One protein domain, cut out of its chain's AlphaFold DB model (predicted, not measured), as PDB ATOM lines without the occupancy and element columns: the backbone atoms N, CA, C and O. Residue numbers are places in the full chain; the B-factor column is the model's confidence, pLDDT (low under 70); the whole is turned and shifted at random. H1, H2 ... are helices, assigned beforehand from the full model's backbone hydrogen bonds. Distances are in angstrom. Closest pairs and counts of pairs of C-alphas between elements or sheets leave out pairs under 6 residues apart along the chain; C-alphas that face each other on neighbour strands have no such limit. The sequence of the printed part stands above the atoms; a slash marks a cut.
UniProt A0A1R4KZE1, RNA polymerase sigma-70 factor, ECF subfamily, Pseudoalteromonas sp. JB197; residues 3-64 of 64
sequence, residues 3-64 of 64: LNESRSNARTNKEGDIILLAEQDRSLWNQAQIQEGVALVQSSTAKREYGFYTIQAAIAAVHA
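This is residues 3 to 64 of the 64 residues of the protein "RNA polymerase sigma-70 factor, ECF subfamily" of Pseudoalteromonas sp. JB197 (UniProt A0A1R4KZE1). What does the model look like? The longest helix, H1, meets a shorter helix, H2, that folds back on it at a slant, and a long stretch with no named element, residues 3 to 30, reaches away to the other end. How is it made up? The printed part has 62 residues with two named helices, H1 then H2, and no named strand; it is all helix by class, though under half of the residues, 27, are in them. It is loose, with a radius of gyration of the C-alphas of 13.3 A, spanning 44 by 21 by 15 A.

Where is H1? Residues 31 to 46, 22.4 A long, from C-alpha 31 at (29.262, -14.122, 80.249). Where is H2? Residues 52 to 62, 16.0 A long, ending at C-alpha 62 at (34.535, -20.985, 90.753).

How do H1 and H2 stand? They touch, the closest C-alphas being those of Val 38 and Ala 61, 5.9 A apart. They run opposite ways at a steep tilt of 45 degrees. And their backbones? In H1 and H2 every O i to N i+4 pair is within hydrogen-bond range.

How large is it? The farthest C-alphas, Glu 15 and Arg 48, are 44.1 A apart. Any cut, long link or low confidence? The printed part has no cut, the link from H1 to H2 is tight, and no printed residue is under 70 in pLDDT.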
ATOM      1  N   LEU A   3      26.666 -13.760  89.818       95.38
ATOM      2  CA  LEU A   3      27.193 -15.105  89.536       95.38
ATOM      3  C   LEU A   3      26.131 -16.214  89.649       95.38
ATOM      4  O   LEU A   3      26.173 -17.198  88.914       95.38
ATOM      5  N   ASN A   4      25.136 -16.054  90.526       93.06
ATOM      6  CA  ASN A   4      24.006 -16.985  90.600       93.06
ATOM      7  C   ASN A   4      23.039 -16.771  89.436       93.06
ATOM      8  O   ASN A   4      22.581 -17.748  88.855       93.06
ATOM      9  N   GLU A   5      22.746 -15.519  89.100       95.31
ATOM     10  CA  GLU A   5      21.797 -15.180  88.036       95.31
ATOM     11  C   GLU A   5      22.345 -15.464  86.641       95.31
ATOM     12  O   GLU A   5      21.566 -15.779  85.748       95.31
ATOM     13  N   SER A   6      23.669 -15.471  86.469       97.00
ATOM     14  CA  SER A   6      24.314 -15.733  85.178       97.00
ATOM     15  C   SER A   6      23.896 -17.050  84.520       97.00
ATOM     16  O   SER A   6      23.989 -17.181  83.306       97.00
ATOM     17  N   ARG A   7      23.397 -18.011  85.302       95.31
ATOM     18  CA  ARG A   7      23.003 -19.351  84.849       95.31
ATOM     19  C   ARG A   7      21.493 -19.561  84.822       95.31
ATOM     20  O   ARG A   7      21.053 -20.684  84.601       95.31
ATOM     21  N   SER A   8      20.689 -18.530  85.087       94.69
ATOM     22  CA  SER A   8      19.233 -18.662  85.252       94.69
ATOM     23  C   SER A   8      18.568 -19.374  84.068       94.69
ATOM     24  O   SER A   8      17.809 -20.315  84.281       94.69
ATOM     25  N   ASN A   9      18.959 -19.020  82.841       94.81
ATOM     26  CA  ASN A   9      18.444 -19.609  81.599       94.81
ATOM     27  C   ASN A   9      18.848 -21.074  81.368       94.81
ATOM     28  O   ASN A   9      18.290 -21.718  80.488       94.81
ATOM     29  N   ALA A  10      19.815 -21.597  82.123       96.19
ATOM     30  CA  ALA A  10      20.311 -22.965  81.991       96.19
ATOM     31  C   ALA A  10      19.844 -23.886  83.133       96.19
ATOM     32  O   ALA A  10      20.192 -25.062  83.145       96.19
ATOM     33  N   ARG A  11      19.090 -23.374  84.118       96.00
ATOM     34  CA  ARG A  11      18.659 -24.148  85.300       96.00
ATOM     35  C   ARG A  11      17.468 -25.060  85.047       96.00
ATOM     36  O   ARG A  11      17.274 -25.987  85.830       96.00
ATOM     37  N   THR A  12      16.681 -24.782  84.014       97.31
ATOM     38  CA  THR A  12      15.467 -25.533  83.697       97.31
ATOM     39  C   THR A  12      15.356 -25.811  82.209       97.31
ATOM     40  O   THR A  12      15.745 -24.973  81.395       97.31
ATOM     41  N   ASN A  13      14.802 -26.968  81.849       94.00
ATOM     42  CA  ASN A  13      14.418 -27.256  80.465       94.00
ATOM     43  C   ASN A  13      13.080 -26.565  80.111       94.00
ATOM     44  O   ASN A  13      12.540 -25.777  80.895       94.00
ATOM     45  N   LYS A  14      12.546 -26.832  78.913       92.56
ATOM     46  CA  LYS A  14      11.285 -26.224  78.443       92.56
ATOM     47  C   LYS A  14      10.067 -26.754  79.199       92.56
ATOM     48  O   LYS A  14       9.039 -26.086  79.252       92.56
ATOM     49  N   GLU A  15      10.200 -27.941  79.765       95.31
ATOM     50  CA  GLU A  15       9.206 -28.660  80.548       95.31
ATOM     51  C   GLU A  15       9.184 -28.188  82.016       95.31
ATOM     52  O   GLU A  15       8.232 -28.468  82.740       95.31
ATOM     53  N   GLY A  16      10.183 -27.398  82.432       94.25
ATOM     54  CA  GLY A  16      10.320 -26.852  83.783       94.25
ATOM     55  C   GLY A  16      11.115 -27.738  84.746       94.25
ATOM     56  O   GLY A  16      11.224 -27.395  85.925       94.25
ATOM     57  N   ASP A  17      11.697 -28.841  84.273       96.62
ATOM     58  CA  ASP A  17      12.525 -29.726  85.092       96.62
ATOM     59  C   ASP A  17      13.866 -29.075  85.417       96.62
ATOM     60  O   ASP A  17      14.460 -28.383  84.588       96.62
ATOM     61  N   ILE A  18      14.375 -29.341  86.620       96.75
ATOM     62  CA  ILE A  18      15.675 -28.845  87.075       96.75
ATOM     63  C   ILE A  18      16.800 -29.587  86.346       96.75
ATOM     64  O   ILE A  18      16.863 -30.814  86.374       96.75
ATOM     65  N   ILE A  19      17.739 -28.829  85.779       96.31
ATOM     66  CA  ILE A  19      18.949 -29.353  85.141       96.31
ATOM     67  C   ILE A  19      20.106 -29.322  86.145       96.31
ATOM     68  O   ILE A  19      20.433 -28.271  86.717       96.31
ATOM     69  N   LEU A  20      20.753 -30.475  86.347       94.44
ATOM     70  CA  LEU A  20      21.932 -30.597  87.204       94.44
ATOM     71  C   LEU A  20      23.059 -29.702  86.695       94.44
ATOM     72  O   LEU A  20      23.274 -29.589  85.495       94.44
ATOM     73  N   LEU A  21      23.842 -29.112  87.603       90.94
ATOM     74  CA  LEU A  21      24.881 -28.144  87.235       90.94
ATOM     75  C   LEU A  21      25.867 -28.667  86.171       90.94
ATOM     76  O   LEU A  21      26.290 -27.903  85.308       90.94
ATOM     77  N   ALA A  22      26.227 -29.952  86.231       92.88
ATOM     78  CA  ALA A  22      27.143 -30.582  85.277       92.88
ATOM     79  C   ALA A  22      26.550 -30.741  83.862       92.88
ATOM     80  O   ALA A  22      27.304 -30.880  82.904       92.88
ATOM     81  N   GLU A  23      25.224 -30.707  83.742       95.25
ATOM     82  CA  GLU A  23      24.472 -30.912  82.499       95.25
ATOM     83  C   GLU A  23      23.969 -29.591  81.898       95.25
ATOM     84  O   GLU A  23      23.446 -29.573  80.786       95.25
ATOM     85  N   GLN A  24      24.125 -28.471  82.613       95.75
ATOM     86  CA  GLN A  24      23.715 -27.157  82.125       95.75
ATOM     87  C   GLN A  24      24.543 -26.746  80.907       95.75
ATOM     88  O   GLN A  24      25.776 -26.747  80.945       95.75
ATOM     89  N   ASP A  25      23.861 -26.310  79.849       95.25
ATOM     90  CA  ASP A  25      24.515 -25.744  78.675       95.25
ATOM     91  C   ASP A  25      25.172 -24.402  79.034       95.25
ATOM     92  O   ASP A  25      24.507 -23.386  79.262       95.25
ATOM     93  N   ARG A  26      26.508 -24.401  79.080       94.69
ATOM     94  CA  ARG A  26      27.316 -23.223  79.421       94.69
ATOM     95  C   ARG A  26      27.243 -22.113  78.373       94.69
ATOM     96  O   ARG A  26      27.564 -20.972  78.695       94.69
ATOM     97  N   SER A  27      26.806 -22.408  77.146       95.44
ATOM     98  CA  SER A  27      26.590 -21.376  76.124       95.44
ATOM     99  C   SER A  27      25.426 -20.442  76.479       95.44
ATOM    100  O   SER A  27      25.406 -19.292  76.045       95.44
ATOM    101  N   LEU A  28      24.500 -20.898  77.331       95.94
ATOM    102  CA  LEU A  28      23.375 -20.107  77.836       95.94
ATOM    103  C   LEU A  28      23.747 -19.229  79.037       95.94
ATOM    104  O   LEU A  28      22.908 -18.468  79.526       95.94
ATOM    105  N   TRP A  29      24.978 -19.339  79.544       96.69
ATOM    106  CA  TRP A  29      25.420 -18.573  80.702       96.69
ATOM    107  C   TRP A  29      25.763 -17.138  80.293       96.69
ATOM    108  O   TRP A  29      26.476 -16.898  79.317       96.69
ATOM    109  N   ASN A  30      25.285 -16.162  81.062       97.81
ATOM    110  CA  ASN A  30      25.529 -14.750  80.813       97.81
ATOM    111  C   ASN A  30      26.980 -14.382  81.153       97.81
ATOM    112  O   ASN A  30      27.314 -14.049  82.291       97.81
ATOM    113  N   GLN A  31      27.832 -14.404  80.129       97.06
ATOM    114  CA  GLN A  31      29.262 -14.122  80.249       97.06
ATOM    115  C   GLN A  31      29.561 -12.721  80.798       97.06
ATOM    116  O   GLN A  31      30.522 -12.561  81.546       97.06
ATOM    117  N   ALA A  32      28.733 -11.715  80.499       97.44
ATOM    118  CA  ALA A  32      28.933 -10.362  81.018       97.44
ATOM    119  C   ALA A  32      28.748 -10.314  82.545       97.44
ATOM    120  O   ALA A  32      29.591  -9.767  83.254       97.44
ATOM    121  N   GLN A  33      27.702 -10.966  83.066       98.00
ATOM    122  CA  GLN A  33      27.478 -11.072  84.513       98.00
ATOM    123  C   GLN A  33      28.569 -11.890  85.214       98.00
ATOM    124  O   GLN A  33      28.916 -11.591  86.359       98.00
ATOM    125  N   ILE A  34      29.115 -12.911  84.543       97.62
ATOM    126  CA  ILE A  34      30.235 -13.705  85.063       97.62
ATOM    127  C   ILE A  34      31.484 -12.836  85.179       97.62
ATOM    128  O   ILE A  34      32.066 -12.752  86.257       97.62
ATOM    129  N   GLN A  35      31.865 -12.146  84.102       97.88
ATOM    130  CA  GLN A  35      33.043 -11.275  84.079       97.88
ATOM    131  C   GLN A  35      32.955 -10.172  85.139       97.88
ATOM    132  O   GLN A  35      33.898  -9.976  85.906       97.88
ATOM    133  N   GLU A  36      31.806  -9.499  85.233       98.12
ATOM    134  CA  GLU A  36      31.563  -8.474  86.250       98.12
ATOM    135  C   GLU A  36      31.643  -9.059  87.669       98.12
ATOM    136  O   GLU A  36      32.346  -8.532  88.534       98.12
ATOM    137  N   GLY A  37      30.974 -10.189  87.909       97.00
ATOM    138  CA  GLY A  37      30.984 -10.864  89.203       97.00
ATOM    139  C   GLY A  37      32.384 -11.300  89.637       97.00
ATOM    140  O   GLY A  37      32.761 -11.093  90.791       97.00
ATOM    141  N   VAL A  38      33.180 -11.850  88.718       97.31
ATOM    142  CA  VAL A  38      34.571 -12.248  88.975       97.31
ATOM    143  C   VAL A  38      35.429 -11.032  89.328       97.31
ATOM    144  O   VAL A  38      36.171 -11.091  90.309       97.31
ATOM    145  N   ALA A  39      35.295  -9.913  88.610       97.06
ATOM    146  CA  ALA A  39      36.036  -8.688  88.917       97.06
ATOM    147  C   ALA A  39      35.704  -8.148  90.322       97.06
ATOM    148  O   ALA A  39      36.599  -7.772  91.088       97.06
ATOM    149  N   LEU A  40      34.427  -8.178  90.716       95.75
ATOM    150  CA  LEU A  40      33.996  -7.796  92.064       95.75
ATOM    151  C   LEU A  40      34.577  -8.735  93.138       95.75
ATOM    152  O   LEU A  40      35.076  -8.268  94.166       95.75
ATOM    153  N   VAL A  41      34.598 -10.048  92.895       95.50
ATOM    154  CA  VAL A  41      35.226 -11.024  93.804       95.50
ATOM    155  C   VAL A  41      36.732 -10.777  93.933       95.50
ATOM    156  O   VAL A  41      37.263 -10.757  95.044       95.50
ATOM    157  N   GLN A  42      37.432 -10.521  92.831       95.00
ATOM    158  CA  GLN A  42      38.864 -10.211  92.853       95.00
ATOM    159  C   GLN A  42      39.153  -8.927  93.644       95.00
ATOM    160  O   GLN A  42      40.023  -8.912  94.513       95.00
ATOM    161  N   SER A  43      38.377  -7.862  93.418       94.50
ATOM    162  CA  SER A  43      38.549  -6.601  94.151       94.50
ATOM    163  C   SER A  43      38.270  -6.728  95.654       94.50
ATOM    164  O   SER A  43      38.951  -6.096  96.463       94.50
ATOM    165  N   SER A  44      37.300  -7.558  96.051       92.56
ATOM    166  CA  SER A  44      36.968  -7.780  97.464       92.56
ATOM    167  C   SER A  44      38.008  -8.653  98.167       92.56
ATOM    168  O   SER A  44      38.453  -8.317  99.261       92.56
ATOM    169  N   THR A  45      38.475  -9.723  97.520       90.69
ATOM    170  CA  THR A  45      39.523 -10.602  98.070       90.69
ATOM    171  C   THR A  45      40.883  -9.908  98.188       90.69
ATOM    172  O   THR A  45      41.622 -10.191  99.133       90.69
ATOM    173  N   ALA A  46      41.192  -8.948  97.310       92.69
ATOM    174  CA  ALA A  46      42.410  -8.139  97.391       92.69
ATOM    175  C   ALA A  46      42.512  -7.310  98.686       92.69
ATOM    176  O   ALA A  46      43.619  -7.044  99.156       92.69
ATOM    177  N   LYS A  47      41.378  -6.954  99.306       91.44
ATOM    178  CA  LYS A  47      41.336  -6.221 100.585       91.44
ATOM    179  C   LYS A  47      41.710  -7.083 101.796       91.44
ATOM    180  O   LYS A  47      41.879  -6.544 102.880       91.44
ATOM    181  N   ARG A  48      41.859  -8.406 101.618       86.44
ATOM    182  CA  ARG A  48      42.158  -9.390 102.681       86.44
ATOM    183  C   ARG A  48      41.133  -9.419 103.823       86.44
ATOM    184  O   ARG A  48      41.427  -9.891 104.918       86.44
ATOM    185  N   GLU A  49      39.911  -8.977 103.541       86.00
ATOM    186  CA  GLU A  49      38.759  -9.047 104.437       86.00
ATOM    187  C   GLU A  49      37.815 -10.155 103.955       86.00
ATOM    188  O   GLU A  49      36.991  -9.981 103.050       86.00
ATOM    189  N   TYR A  50      37.953 -11.343 104.542       88.94
ATOM    190  CA  TYR A  50      37.192 -12.528 104.141       88.94
ATOM    191  C   TYR A  50      35.920 -12.674 104.977       88.94
ATOM    192  O   TYR A  50      35.806 -13.543 105.839       88.94
ATOM    193  N   GLY A  51      34.954 -11.791 104.725       91.50
ATOM    194  CA  GLY A  51      33.611 -11.918 105.285       91.50
ATOM    195  C   GLY A  51      32.829 -13.082 104.668       91.50
ATOM    196  O   GLY A  51      33.156 -13.578 103.588       91.50
ATOM    197  N   PHE A  52      31.737 -13.472 105.330       94.69
ATOM    198  CA  PHE A  52      30.820 -14.531 104.887       94.69
ATOM    199  C   PHE A  52      30.440 -14.416 103.400       94.69
ATOM    200  O   PHE A  52      30.562 -15.377 102.640       94.69
ATOM    201  N   TYR A  53      30.058 -13.215 102.960       92.12
ATOM    202  CA  TYR A  53      29.653 -12.972 101.577       92.12
ATOM    203  C   TYR A  53      30.816 -13.001 100.578       92.12
ATOM    204  O   TYR A  53      30.615 -13.424  99.443       92.12
ATOM    205  N   THR A  54      32.034 -12.625 100.985       93.50
ATOM    206  CA  THR A  54      33.232 -12.737 100.136       93.50
ATOM    207  C   THR A  54      33.509 -14.202  99.798       93.50
ATOM    208  O   THR A  54      33.769 -14.536  98.644       93.50
ATOM    209  N   ILE A  55      33.385 -15.093 100.787       93.94
ATOM    210  CA  ILE A  55      33.581 -16.538 100.601       93.94
ATOM    211  C   ILE A  55      32.486 -17.120  99.701       93.94
ATOM    212  O   ILE A  55      32.790 -17.839  98.752       93.94
ATOM    213  N   GLN A  56      31.218 -16.782  99.948       95.25
ATOM    214  CA  GLN A  56      30.113 -17.246  99.102       95.25
ATOM    215  C   GLN A  56      30.257 -16.787  97.648       95.25
ATOM    216  O   GLN A  56      30.051 -17.579  96.728       95.25
ATOM    217  N   ALA A  57      30.643 -15.528  97.432       94.69
ATOM    218  CA  ALA A  57      30.865 -14.996  96.095       94.69
ATOM    219  C   ALA A  57      32.054 -15.682  95.402       94.69
ATOM    220  O   ALA A  57      31.956 -16.003  94.220       94.69
ATOM    221  N   ALA A  58      33.131 -15.990  96.133       94.56
ATOM    222  CA  ALA A  58      34.263 -16.749  95.604       94.56
ATOM    223  C   ALA A  58      33.871 -18.177  95.192       94.56
ATOM    224  O   ALA A  58      34.221 -18.616  94.098       94.56
ATOM    225  N   ILE A  59      33.082 -18.882  96.010       94.50
ATOM    226  CA  ILE A  59      32.548 -20.205  95.651       94.50
ATOM    227  C   ILE A  59      31.678 -20.097  94.397       94.50
ATOM    228  O   ILE A  59      31.832 -20.894  93.475       94.50
ATOM    229  N   ALA A  60      30.790 -19.104  94.330       94.69
ATOM    230  CA  ALA A  60      29.948 -18.898  93.159       94.69
ATOM    231  C   ALA A  60      30.775 -18.616  91.894       94.69
ATOM    232  O   ALA A  60      30.422 -19.128  90.838       94.69
ATOM    233  N   ALA A  61      31.879 -17.871  92.007       95.06
ATOM    234  CA  ALA A  61      32.766 -17.545  90.890       95.06
ATOM    235  C   ALA A  61      33.498 -18.775  90.333       95.06
ATOM    236  O   ALA A  61      33.659 -18.882  89.125       95.06
ATOM    237  N   VAL A  62      33.895 -19.725  91.187       93.50
ATOM    238  CA  VAL A  62      34.535 -20.985  90.753       93.50
ATOM    239  C   VAL A  62      33.572 -21.890  89.972       93.50
ATOM    240  O   VAL A  62      34.006 -22.692  89.150       93.50
ATOM    241  N   HIS A  63      32.266 -21.770  90.219       90.50
ATOM    242  CA  HIS A  63      31.229 -22.570  89.555       90.50
ATOM    243  C   HIS A  63      30.524 -21.832  88.407       90.50
ATOM    244  O   HIS A  63      29.530 -22.348  87.881       90.50
ATOM    245  N   ALA A  64      30.994 -20.628  88.082       85.50
ATOM    246  CA  ALA A  64      30.500 -19.793  86.997       85.50
ATOM    247  C   ALA A  64      31.312 -19.984  85.707       85.50
ATOM    248  O   ALA A  64      32.267 -20.797  85.697       85.50
TER     249      ALA A  64